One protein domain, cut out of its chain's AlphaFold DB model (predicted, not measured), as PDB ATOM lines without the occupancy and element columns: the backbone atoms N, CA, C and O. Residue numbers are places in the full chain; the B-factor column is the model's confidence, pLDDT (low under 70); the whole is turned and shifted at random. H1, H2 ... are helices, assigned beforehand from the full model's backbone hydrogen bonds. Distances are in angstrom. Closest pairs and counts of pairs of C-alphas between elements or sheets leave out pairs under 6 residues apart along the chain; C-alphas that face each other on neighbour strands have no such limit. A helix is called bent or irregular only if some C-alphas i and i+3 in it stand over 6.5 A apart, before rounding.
ATOM      1  N   ASP A   2     -39.019   3.939 -42.516       79.38
ATOM      2  CA  ASP A   2     -37.676   3.697 -42.001       79.38
ATOM      3  C   ASP A   2     -37.641   4.183 -40.551       79.38
ATOM      4  O   ASP A   2     -38.323   5.147 -40.192       79.38
ATOM      5  N   GLY A   3     -36.875   3.499 -39.712       85.50
ATOM      6  CA  GLY A   3     -36.750   3.768 -38.282       85.50
ATOM      7  C   GLY A   3     -37.649   2.929 -37.376       85.50
ATOM      8  O   GLY A   3     -37.629   3.146 -36.166       85.50
ATOM      9  N   PHE A   4     -38.383   1.956 -37.923       92.00
ATOM     10  CA  PHE A   4     -39.105   0.943 -37.151       92.00
ATOM     11  C   PHE A   4     -38.693  -0.454 -37.625       92.00
ATOM     12  O   PHE A   4     -38.710  -0.682 -38.834       92.00
ATOM     13  N   PRO A   5     -38.332  -1.376 -36.716       91.69
ATOM     14  CA  PRO A   5     -38.019  -2.749 -37.093       91.69
ATOM     15  C   PRO A   5     -39.230  -3.446 -37.713       91.69
ATOM     16  O   PRO A   5     -40.371  -3.241 -37.278       91.69
ATOM     17  N   THR A   6     -38.976  -4.301 -38.695       91.69
ATOM     18  CA  THR A   6     -39.964  -5.269 -39.168       91.69
ATOM     19  C   THR A   6     -40.100  -6.353 -38.100       91.69
ATOM     20  O   THR A   6     -39.109  -6.834 -37.578       91.69
ATOM     21  N   LEU A   7     -41.328  -6.706 -37.714       92.31
ATOM     22  CA  LEU A   7     -41.571  -7.726 -36.675       92.31
ATOM     23  C   LEU A   7     -41.900  -9.109 -37.254       92.31
ATOM     24  O   LEU A   7     -42.224 -10.025 -36.506       92.31
ATOM     25  N   SER A   8     -41.914  -9.226 -38.581       90.88
ATOM     26  CA  SER A   8     -42.290 -10.432 -39.324       90.88
ATOM     27  C   SER A   8     -41.132 -11.046 -40.111       90.88
ATOM     28  O   SER A   8     -41.372 -11.869 -40.989       90.88
ATOM     29  N   ASP A   9     -39.909 -10.578 -39.884       87.50
ATOM     30  CA  ASP A   9     -38.691 -11.205 -40.387       87.50
ATOM     31  C   ASP A   9     -37.923 -11.854 -39.226       87.50
ATOM     32  O   ASP A   9     -38.416 -11.929 -38.097       87.50
ATOM     33  N   ASP A  10     -36.738 -12.374 -39.536       84.25
ATOM     34  CA  ASP A  10     -35.879 -13.067 -38.579       84.25
ATOM     35  C   ASP A  10     -34.685 -12.193 -38.134       84.25
ATOM     36  O   ASP A  10     -33.730 -12.713 -37.554       84.25
ATOM     37  N   ASP A  11     -34.728 -10.873 -38.385       86.12
ATOM     38  CA  ASP A  11     -33.683  -9.924 -37.979       86.12
ATOM     39  C   ASP A  11     -34.091  -9.158 -36.719       86.12
ATOM     40  O   ASP A  11     -34.862  -8.195 -36.716       86.12
ATOM     41  N   TRP A  12     -33.556  -9.614 -35.594       88.12
ATOM     42  CA  TRP A  12     -33.846  -9.037 -34.293       88.12
ATOM     43  C   TRP A  12     -32.720  -8.093 -33.882       88.12
ATOM     44  O   TRP A  12     -31.553  -8.418 -34.023       88.12
ATOM     45  N   LEU A  13     -33.052  -6.942 -33.290       89.44
ATOM     46  CA  LEU A  13     -32.040  -6.037 -32.716       89.44
ATOM     47  C   LEU A  13     -31.642  -6.440 -31.296       89.44
ATOM     48  O   LEU A  13     -30.492  -6.288 -30.888       89.44
ATOM     49  N   TYR A  14     -32.614  -6.934 -30.524       88.88
ATOM     50  CA  TYR A  14     -32.413  -7.265 -29.116       88.88
ATOM     51  C   TYR A  14     -32.427  -8.773 -28.833       88.88
ATOM     52  O   TYR A  14     -31.858  -9.186 -27.826       88.88
ATOM     53  N   GLY A  15     -33.012  -9.570 -29.732       87.12
ATOM     54  CA  GLY A  15     -33.220 -11.018 -29.622       87.12
ATOM     55  C   GLY A  15     -34.678 -11.397 -29.918       87.12
ATOM     56  O   GLY A  15     -35.590 -10.642 -29.581       87.12
ATOM     57  N   GLY A  16     -34.881 -12.540 -30.581       87.62
ATOM     58  CA  GLY A  16     -36.195 -13.022 -31.041       87.62
ATOM     59  C   GLY A  16     -36.843 -14.088 -30.155       87.62
ATOM     60  O   GLY A  16     -37.917 -14.598 -30.471       87.62
ATOM     61  N   ASP A  17     -36.203 -14.458 -29.045       88.62
ATOM     62  CA  ASP A  17     -36.804 -15.368 -28.079       88.62
ATOM     63  C   ASP A  17     -37.948 -14.686 -27.306       88.62
ATOM     64  O   ASP A  17     -37.996 -13.462 -27.140       88.62
ATOM     65  N   LEU A  18     -38.890 -15.497 -26.821       91.75
ATOM     66  CA  LEU A  18     -40.107 -15.006 -26.176       91.75
ATOM     67  C   LEU A  18     -39.823 -14.128 -24.950       91.75
ATOM     68  O   LEU A  18     -40.567 -13.178 -24.696       91.75
ATOM     69  N   GLU A  19     -38.780 -14.450 -24.180       91.88
ATOM     70  CA  GLU A  19     -38.408 -13.692 -22.986       91.88
ATOM     71  C   GLU A  19     -37.900 -12.307 -23.388       91.88
ATOM     72  O   GLU A  19     -38.426 -11.300 -22.916       91.88
ATOM     73  N   THR A  20     -36.973 -12.238 -24.343       90.81
ATOM     74  CA  THR A  20     -36.422 -10.972 -24.837       90.81
ATOM     75  C   THR A  20     -37.478 -10.082 -25.493       90.81
ATOM     76  O   THR A  20     -37.480  -8.860 -25.276       90.81
ATOM     77  N   ILE A  21     -38.406 -10.663 -26.261       93.44
ATOM     78  CA  ILE A  21     -39.535  -9.929 -26.848       93.44
ATOM     79  C   ILE A  21     -40.441  -9.383 -25.736       93.44
ATOM     80  O   ILE A  21     -40.804  -8.205 -25.760       93.44
ATOM     81  N   ALA A  22     -40.783 -10.202 -24.736       95.44
ATOM     82  CA  ALA A  22     -41.620  -9.774 -23.618       95.44
ATOM     83  C   ALA A  22     -40.960  -8.656 -22.799       95.44
ATOM     84  O   ALA A  22     -41.637  -7.678 -22.488       95.44
ATOM     85  N   THR A  23     -39.658  -8.750 -22.510       94.50
ATOM     86  CA  THR A  23     -38.887  -7.688 -21.842       94.50
ATOM     87  C   THR A  23     -38.896  -6.406 -22.661       94.50
ATOM     88  O   THR A  23     -39.198  -5.343 -22.129       94.50
ATOM     89  N   THR A  24     -38.649  -6.503 -23.971       94.38
ATOM     90  CA  THR A  24     -38.697  -5.350 -24.881       94.38
ATOM     91  C   THR A  24     -40.060  -4.664 -24.815       94.38
ATOM     92  O   THR A  24     -40.122  -3.461 -24.592       94.38
ATOM     93  N   ILE A  25     -41.160  -5.420 -24.910       96.69
ATOM     94  CA  ILE A  25     -42.525  -4.879 -24.793       96.69
ATOM     95  C   ILE A  25     -42.773  -4.260 -23.411       96.69
ATOM     96  O   ILE A  25     -43.331  -3.166 -23.304       96.69
ATOM     97  N   ALA A  26     -42.375  -4.956 -22.347       97.50
ATOM     98  CA  ALA A  26     -42.656  -4.556 -20.979       97.50
ATOM     99  C   ALA A  26     -41.921  -3.279 -20.568       97.50
ATOM    100  O   ALA A  26     -42.533  -2.413 -19.945       97.50
ATOM    101  N   GLU A  27     -40.635  -3.183 -20.896       95.88
ATOM    102  CA  GLU A  27     -39.694  -2.208 -20.330       95.88
ATOM    103  C   GLU A  27     -39.258  -1.131 -21.320       95.88
ATOM    104  O   GLU A  27     -38.610  -0.162 -20.930       95.88
ATOM    105  N   GLY A  28     -39.637  -1.253 -22.591       94.69
ATOM    106  CA  GLY A  28     -39.146  -0.341 -23.607       94.69
ATOM    107  C   GLY A  28     -37.735  -0.698 -24.083       94.69
ATOM    108  O   GLY A  28     -37.031  -1.524 -23.500       94.69
ATOM    109  N   ARG A  29     -37.286  -0.031 -25.146       94.12
ATOM    110  CA  ARG A  29     -35.884  -0.034 -25.589       94.12
ATOM    111  C   ARG A  29     -35.477   1.351 -26.056       94.12
ATOM    112  O   ARG A  29     -36.266   2.088 -26.647       94.12
ATOM    113  N   VAL A 139     -42.270   1.998 -23.228       97.00
ATOM    114  CA  VAL A 139     -42.740   1.077 -22.191       97.00
ATOM    115  C   VAL A 139     -44.228   0.780 -22.388       97.00
ATOM    116  O   VAL A 139     -45.040   1.709 -22.444       97.00
ATOM    117  N   TRP A 140     -44.615  -0.500 -22.420       97.94
ATOM    118  CA  TRP A 140     -46.032  -0.881 -22.470       97.94
ATOM    119  C   TRP A 140     -46.563  -1.524 -21.199       97.94
ATOM    120  O   TRP A 140     -47.776  -1.457 -21.000       97.94
ATOM    121  N   SER A 141     -45.721  -2.100 -20.333       97.50
ATOM    122  CA  SER A 141     -46.205  -2.723 -19.095       97.50
ATOM    123  C   SER A 141     -46.813  -1.686 -18.153       97.50
ATOM    124  O   SER A 141     -46.192  -0.663 -17.860       97.50
ATOM    125  N   SER A 142     -48.000  -1.972 -17.623       97.31
ATOM    126  CA  SER A 142     -48.657  -1.173 -16.588       97.31
ATOM    127  C   SER A 142     -47.823  -1.062 -15.314       97.31
ATOM    128  O   SER A 142     -47.940  -0.066 -14.606       97.31
ATOM    129  N   ASP A 143     -46.945  -2.035 -15.052       95.31
ATOM    130  CA  ASP A 143     -46.050  -2.027 -13.888       95.31
ATOM    131  C   ASP A 143     -45.008  -0.898 -13.972       95.31
ATOM    132  O   ASP A 143     -44.522  -0.421 -12.951       95.31
ATOM    133  N   ASN A 144     -44.727  -0.424 -15.191       90.69
ATOM    134  CA  ASN A 144     -43.722   0.593 -15.492       90.69
ATOM    135  C   ASN A 144     -44.338   1.872 -16.101       90.69
ATOM    136  O   ASN A 144     -43.647   2.656 -16.748       90.69
ATOM    137  N   GLY A 145     -45.644   2.100 -15.911       92.00
ATOM    138  CA  GLY A 145     -46.344   3.300 -16.400       92.00
ATOM    139  C   GLY A 145     -46.914   3.196 -17.821       92.00
ATOM    140  O   GLY A 145     -47.407   4.188 -18.362       92.00
ATOM    141  N   GLY A 146     -46.874   2.006 -18.421       96.06
ATOM    142  CA  GLY A 146     -47.556   1.680 -19.668       96.06
ATOM    143  C   GLY A 146     -49.041   1.343 -19.476       96.06
ATOM    144  O   GLY A 146     -49.666   1.686 -18.473       96.06
ATOM    145  N   LYS A 147     -49.636   0.681 -20.473       96.94
ATOM    146  CA  LYS A 147     -51.090   0.430 -20.550       96.94
ATOM    147  C   LYS A 147     -51.483  -1.046 -20.518       96.94
ATOM    148  O   LYS A 147     -52.664  -1.336 -20.363       96.94
ATOM    149  N   LEU A 148     -50.533  -1.955 -20.715       98.00
ATOM    150  CA  LEU A 148     -50.779  -3.386 -20.835       98.00
ATOM    151  C   LEU A 148     -50.478  -4.079 -19.514       98.00
ATOM    152  O   LEU A 148     -49.386  -3.939 -18.974       98.00
ATOM    153  N   SER A 149     -51.411  -4.887 -19.030       98.00
ATOM    154  CA  SER A 149     -51.148  -5.797 -17.918       98.00
ATOM    155  C   SER A 149     -50.031  -6.799 -18.262       98.00
ATOM    156  O   SER A 149     -49.811  -7.105 -19.441       98.00
ATOM    157  N   PRO A 150     -49.381  -7.425 -17.263       95.62
ATOM    158  CA  PRO A 150     -48.368  -8.458 -17.511       95.62
ATOM    159  C   PRO A 150     -48.868  -9.625 -18.378       95.62
ATOM    160  O   PRO A 150     -48.112 -10.233 -19.135       95.62
ATOM    161  N   VAL A 151     -50.164  -9.942 -18.292       97.31
ATOM    162  CA  VAL A 151     -50.798 -10.972 -19.127       97.31
ATOM    163  C   VAL A 151     -50.944 -10.499 -20.574       97.31
ATOM    164  O   VAL A 151     -50.716 -11.281 -21.493       97.31
ATOM    165  N   GLU A 152     -51.313  -9.239 -20.797       98.31
ATOM    166  CA  GLU A 152     -51.415  -8.665 -22.143       98.31
ATOM    167  C   GLU A 152     -50.047  -8.543 -22.810       98.31
ATOM    168  O   GLU A 152     -49.925  -8.924 -23.971       98.31
ATOM    169  N   VAL A 153     -49.006  -8.136 -22.075       98.00
ATOM    170  CA  VAL A 153     -47.621  -8.141 -22.572       98.00
ATOM    171  C   VAL A 153     -47.236  -9.526 -23.093       98.00
ATOM    172  O   VAL A 153     -46.778  -9.647 -24.225       98.00
ATOM    173  N   LYS A 154     -47.491 -10.589 -22.317       96.56
ATOM    174  CA  LYS A 154     -47.202 -11.970 -22.737       96.56
ATOM    175  C   LYS A 154     -47.968 -12.380 -23.995       96.56
ATOM    176  O   LYS A 154     -47.403 -13.041 -24.859       96.56
ATOM    177  N   LYS A 155     -49.240 -11.985 -24.122       97.88
ATOM    178  CA  LYS A 155     -50.039 -12.261 -25.330       97.88
ATOM    179  C   LYS A 155     -49.467 -11.557 -26.558       97.88
ATOM    180  O   LYS A 155     -49.380 -12.176 -27.613       97.88
ATOM    181  N   VAL A 156     -49.073 -10.289 -26.423       97.19
ATOM    182  CA  VAL A 156     -48.448  -9.535 -27.520       97.19
ATOM    183  C   VAL A 156     -47.090 -10.136 -27.874       97.19
ATOM    184  O   VAL A 156     -46.812 -10.303 -29.053       97.19
ATOM    185  N   ALA A 157     -46.284 -10.528 -26.886       96.25
ATOM    186  CA  ALA A 157     -44.995 -11.170 -27.126       96.25
ATOM    187  C   ALA A 157     -45.141 -12.481 -27.913       96.25
ATOM    188  O   ALA A 157     -44.452 -12.668 -28.908       96.25
ATOM    189  N   LEU A 158     -46.097 -13.338 -27.532       95.88
ATOM    190  CA  LEU A 158     -46.425 -14.559 -28.276       95.88
ATOM    191  C   LEU A 158     -46.888 -14.260 -29.706       95.88
ATOM    192  O   LEU A 158     -46.505 -14.961 -30.637       95.88
ATOM    193  N   TYR A 159     -47.708 -13.222 -29.888       95.88
ATOM    194  CA  TYR A 159     -48.150 -12.810 -31.216       95.88
ATOM    195  C   TYR A 159     -46.973 -12.337 -32.074       95.88
ATOM    196  O   TYR A 159     -46.813 -12.825 -33.185       95.88
ATOM    197  N   VAL A 160     -46.121 -11.451 -31.556       94.56
ATOM    198  CA  VAL A 160     -44.924 -10.959 -32.256       94.56
ATOM    199  C   VAL A 160     -43.978 -12.109 -32.599       94.56
ATOM    200  O   VAL A 160     -43.554 -12.217 -33.743       94.56
ATOM    201  N   GLN A 161     -43.731 -13.025 -31.661       91.56
ATOM    202  CA  GLN A 161     -42.930 -14.222 -31.915       91.56
ATOM    203  C   GLN A 161     -43.557 -15.143 -32.973       91.56
ATOM    204  O   GLN A 161     -42.847 -15.894 -33.617       91.56
ATOM    205  N   SER A 162     -44.879 -15.117 -33.167       91.56
ATOM    206  CA  SER A 162     -45.526 -15.895 -34.232       91.56
ATOM    207  C   SER A 162     -45.420 -15.255 -35.623       91.56
ATOM    208  O   SER A 162     -45.763 -15.909 -36.607       91.56
ATOM    209  N   LEU A 163     -44.998 -13.985 -35.707       90.62
ATOM    210  CA  LEU A 163     -44.843 -13.250 -36.967       90.62
ATOM    211  C   LEU A 163     -43.470 -13.480 -37.606       90.62
ATOM    212  O   LEU A 163     -43.417 -13.709 -38.811       90.62
ATOM    213  N   GLY A 164     -42.393 -13.386 -36.822       72.12
ATOM    214  CA  GLY A 164     -41.046 -13.821 -37.222       72.12
ATOM    215  C   GLY A 164     -40.917 -15.318 -36.958       72.12
ATOM    216  O   GLY A 164     -41.475 -15.803 -35.982       72.12
ATOM    217  N   GLY A 165     -40.277 -16.091 -37.828       57.97
ATOM    218  CA  GLY A 165     -40.362 -17.556 -37.858       57.97
ATOM    219  C   GLY A 165     -39.600 -18.277 -36.741       57.97
ATOM    220  O   GLY A 165     -38.825 -19.178 -37.035       57.97
ATOM    221  N   GLY A 166     -39.818 -17.911 -35.476       51.81
ATOM    222  CA  GLY A 166     -38.990 -18.280 -34.330       51.81
ATOM    223  C   GLY A 166     -38.668 -19.774 -34.202       51.81
ATOM    224  O   GLY A 166     -39.486 -20.543 -33.690       51.81
ATOM    225  N   MET A 167     -37.441 -20.133 -34.597       48.34
ATOM    226  CA  MET A 167     -36.570 -21.164 -34.011       48.34
ATOM    227  C   MET A 167     -35.111 -20.916 -34.400       48.34
ATOM    228  O   MET A 167     -34.830 -20.848 -35.614       48.34
TER     229      MET A 167
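AT A GLANCE: This is residues 2 to 29 and 139 to 167 of the 167 residues of the protein "Putative Cbb3-type cytochrome c oxidase subunit CcoP" of Magnetofaba australis IT-1 (UniProt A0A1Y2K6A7). Two helices cross near their middles as an X, the shorter H1 over the longer H2, and loops lie at both ends of the pair. The long first stretch, residues 2 to 17, loops past the end of H2 at Leu 163 and leads into H1, while residues 139 to 149 fold back at the other end and lead into H2. The printed part has 57 residues, with two named helices in the order H1, H2 and no named strand; its class is all helix, though only 24 of the 57 residues are in named elements. The whole is compact, with a radius of gyration of the C-alphas of 11.0 A, and the C-alphas span 29 by 23 by 14 A.

HOW THE PARTS SIT: After residues 2 to 17, which have no named element, comes H1, residues 18 to 27. It touches H2, residues 150 to 163, with 14 pairs of C-alphas within 8 A. Their closest C-alphas are those of Ala 22 and Ala 157, 5.1 A apart. The two helices run opposite ways at a steep tilt of 52 degrees, and their centres are 8.7 A apart. In H1 and H2 every O i to N i+4 pair is within hydrogen-bond range.

IN THESE COORDINATES: The printed part begins with C-alpha 2 at (-37.676, 3.697, -42.001). H1, Leu 18 to Glu 27, has 10 residues and measures 14.1 A from first to last C-alpha; its C-alpha 18 is at (-40.107, -15.006, -26.176). H2, Pro 150 to Leu 163, has 14 residues and measures 20.3 A; it ends with C-alpha 163 at (-44.843, -13.250, -36.967). Neither helix is bent.

THE WHOLE: The two C-alphas farthest apart are those of Gly 145 and Met 167, at 31.7 A. Residues 30 to 138 are not printed, and C-alphas 29 and 139 are 7.7 A apart across this cut, which falls in the link from H1 to H2. The chain ends at Met 167. The mean pLDDT of the printed part is 90.6, and the model's confidence is under 70 at residues 165 to 167.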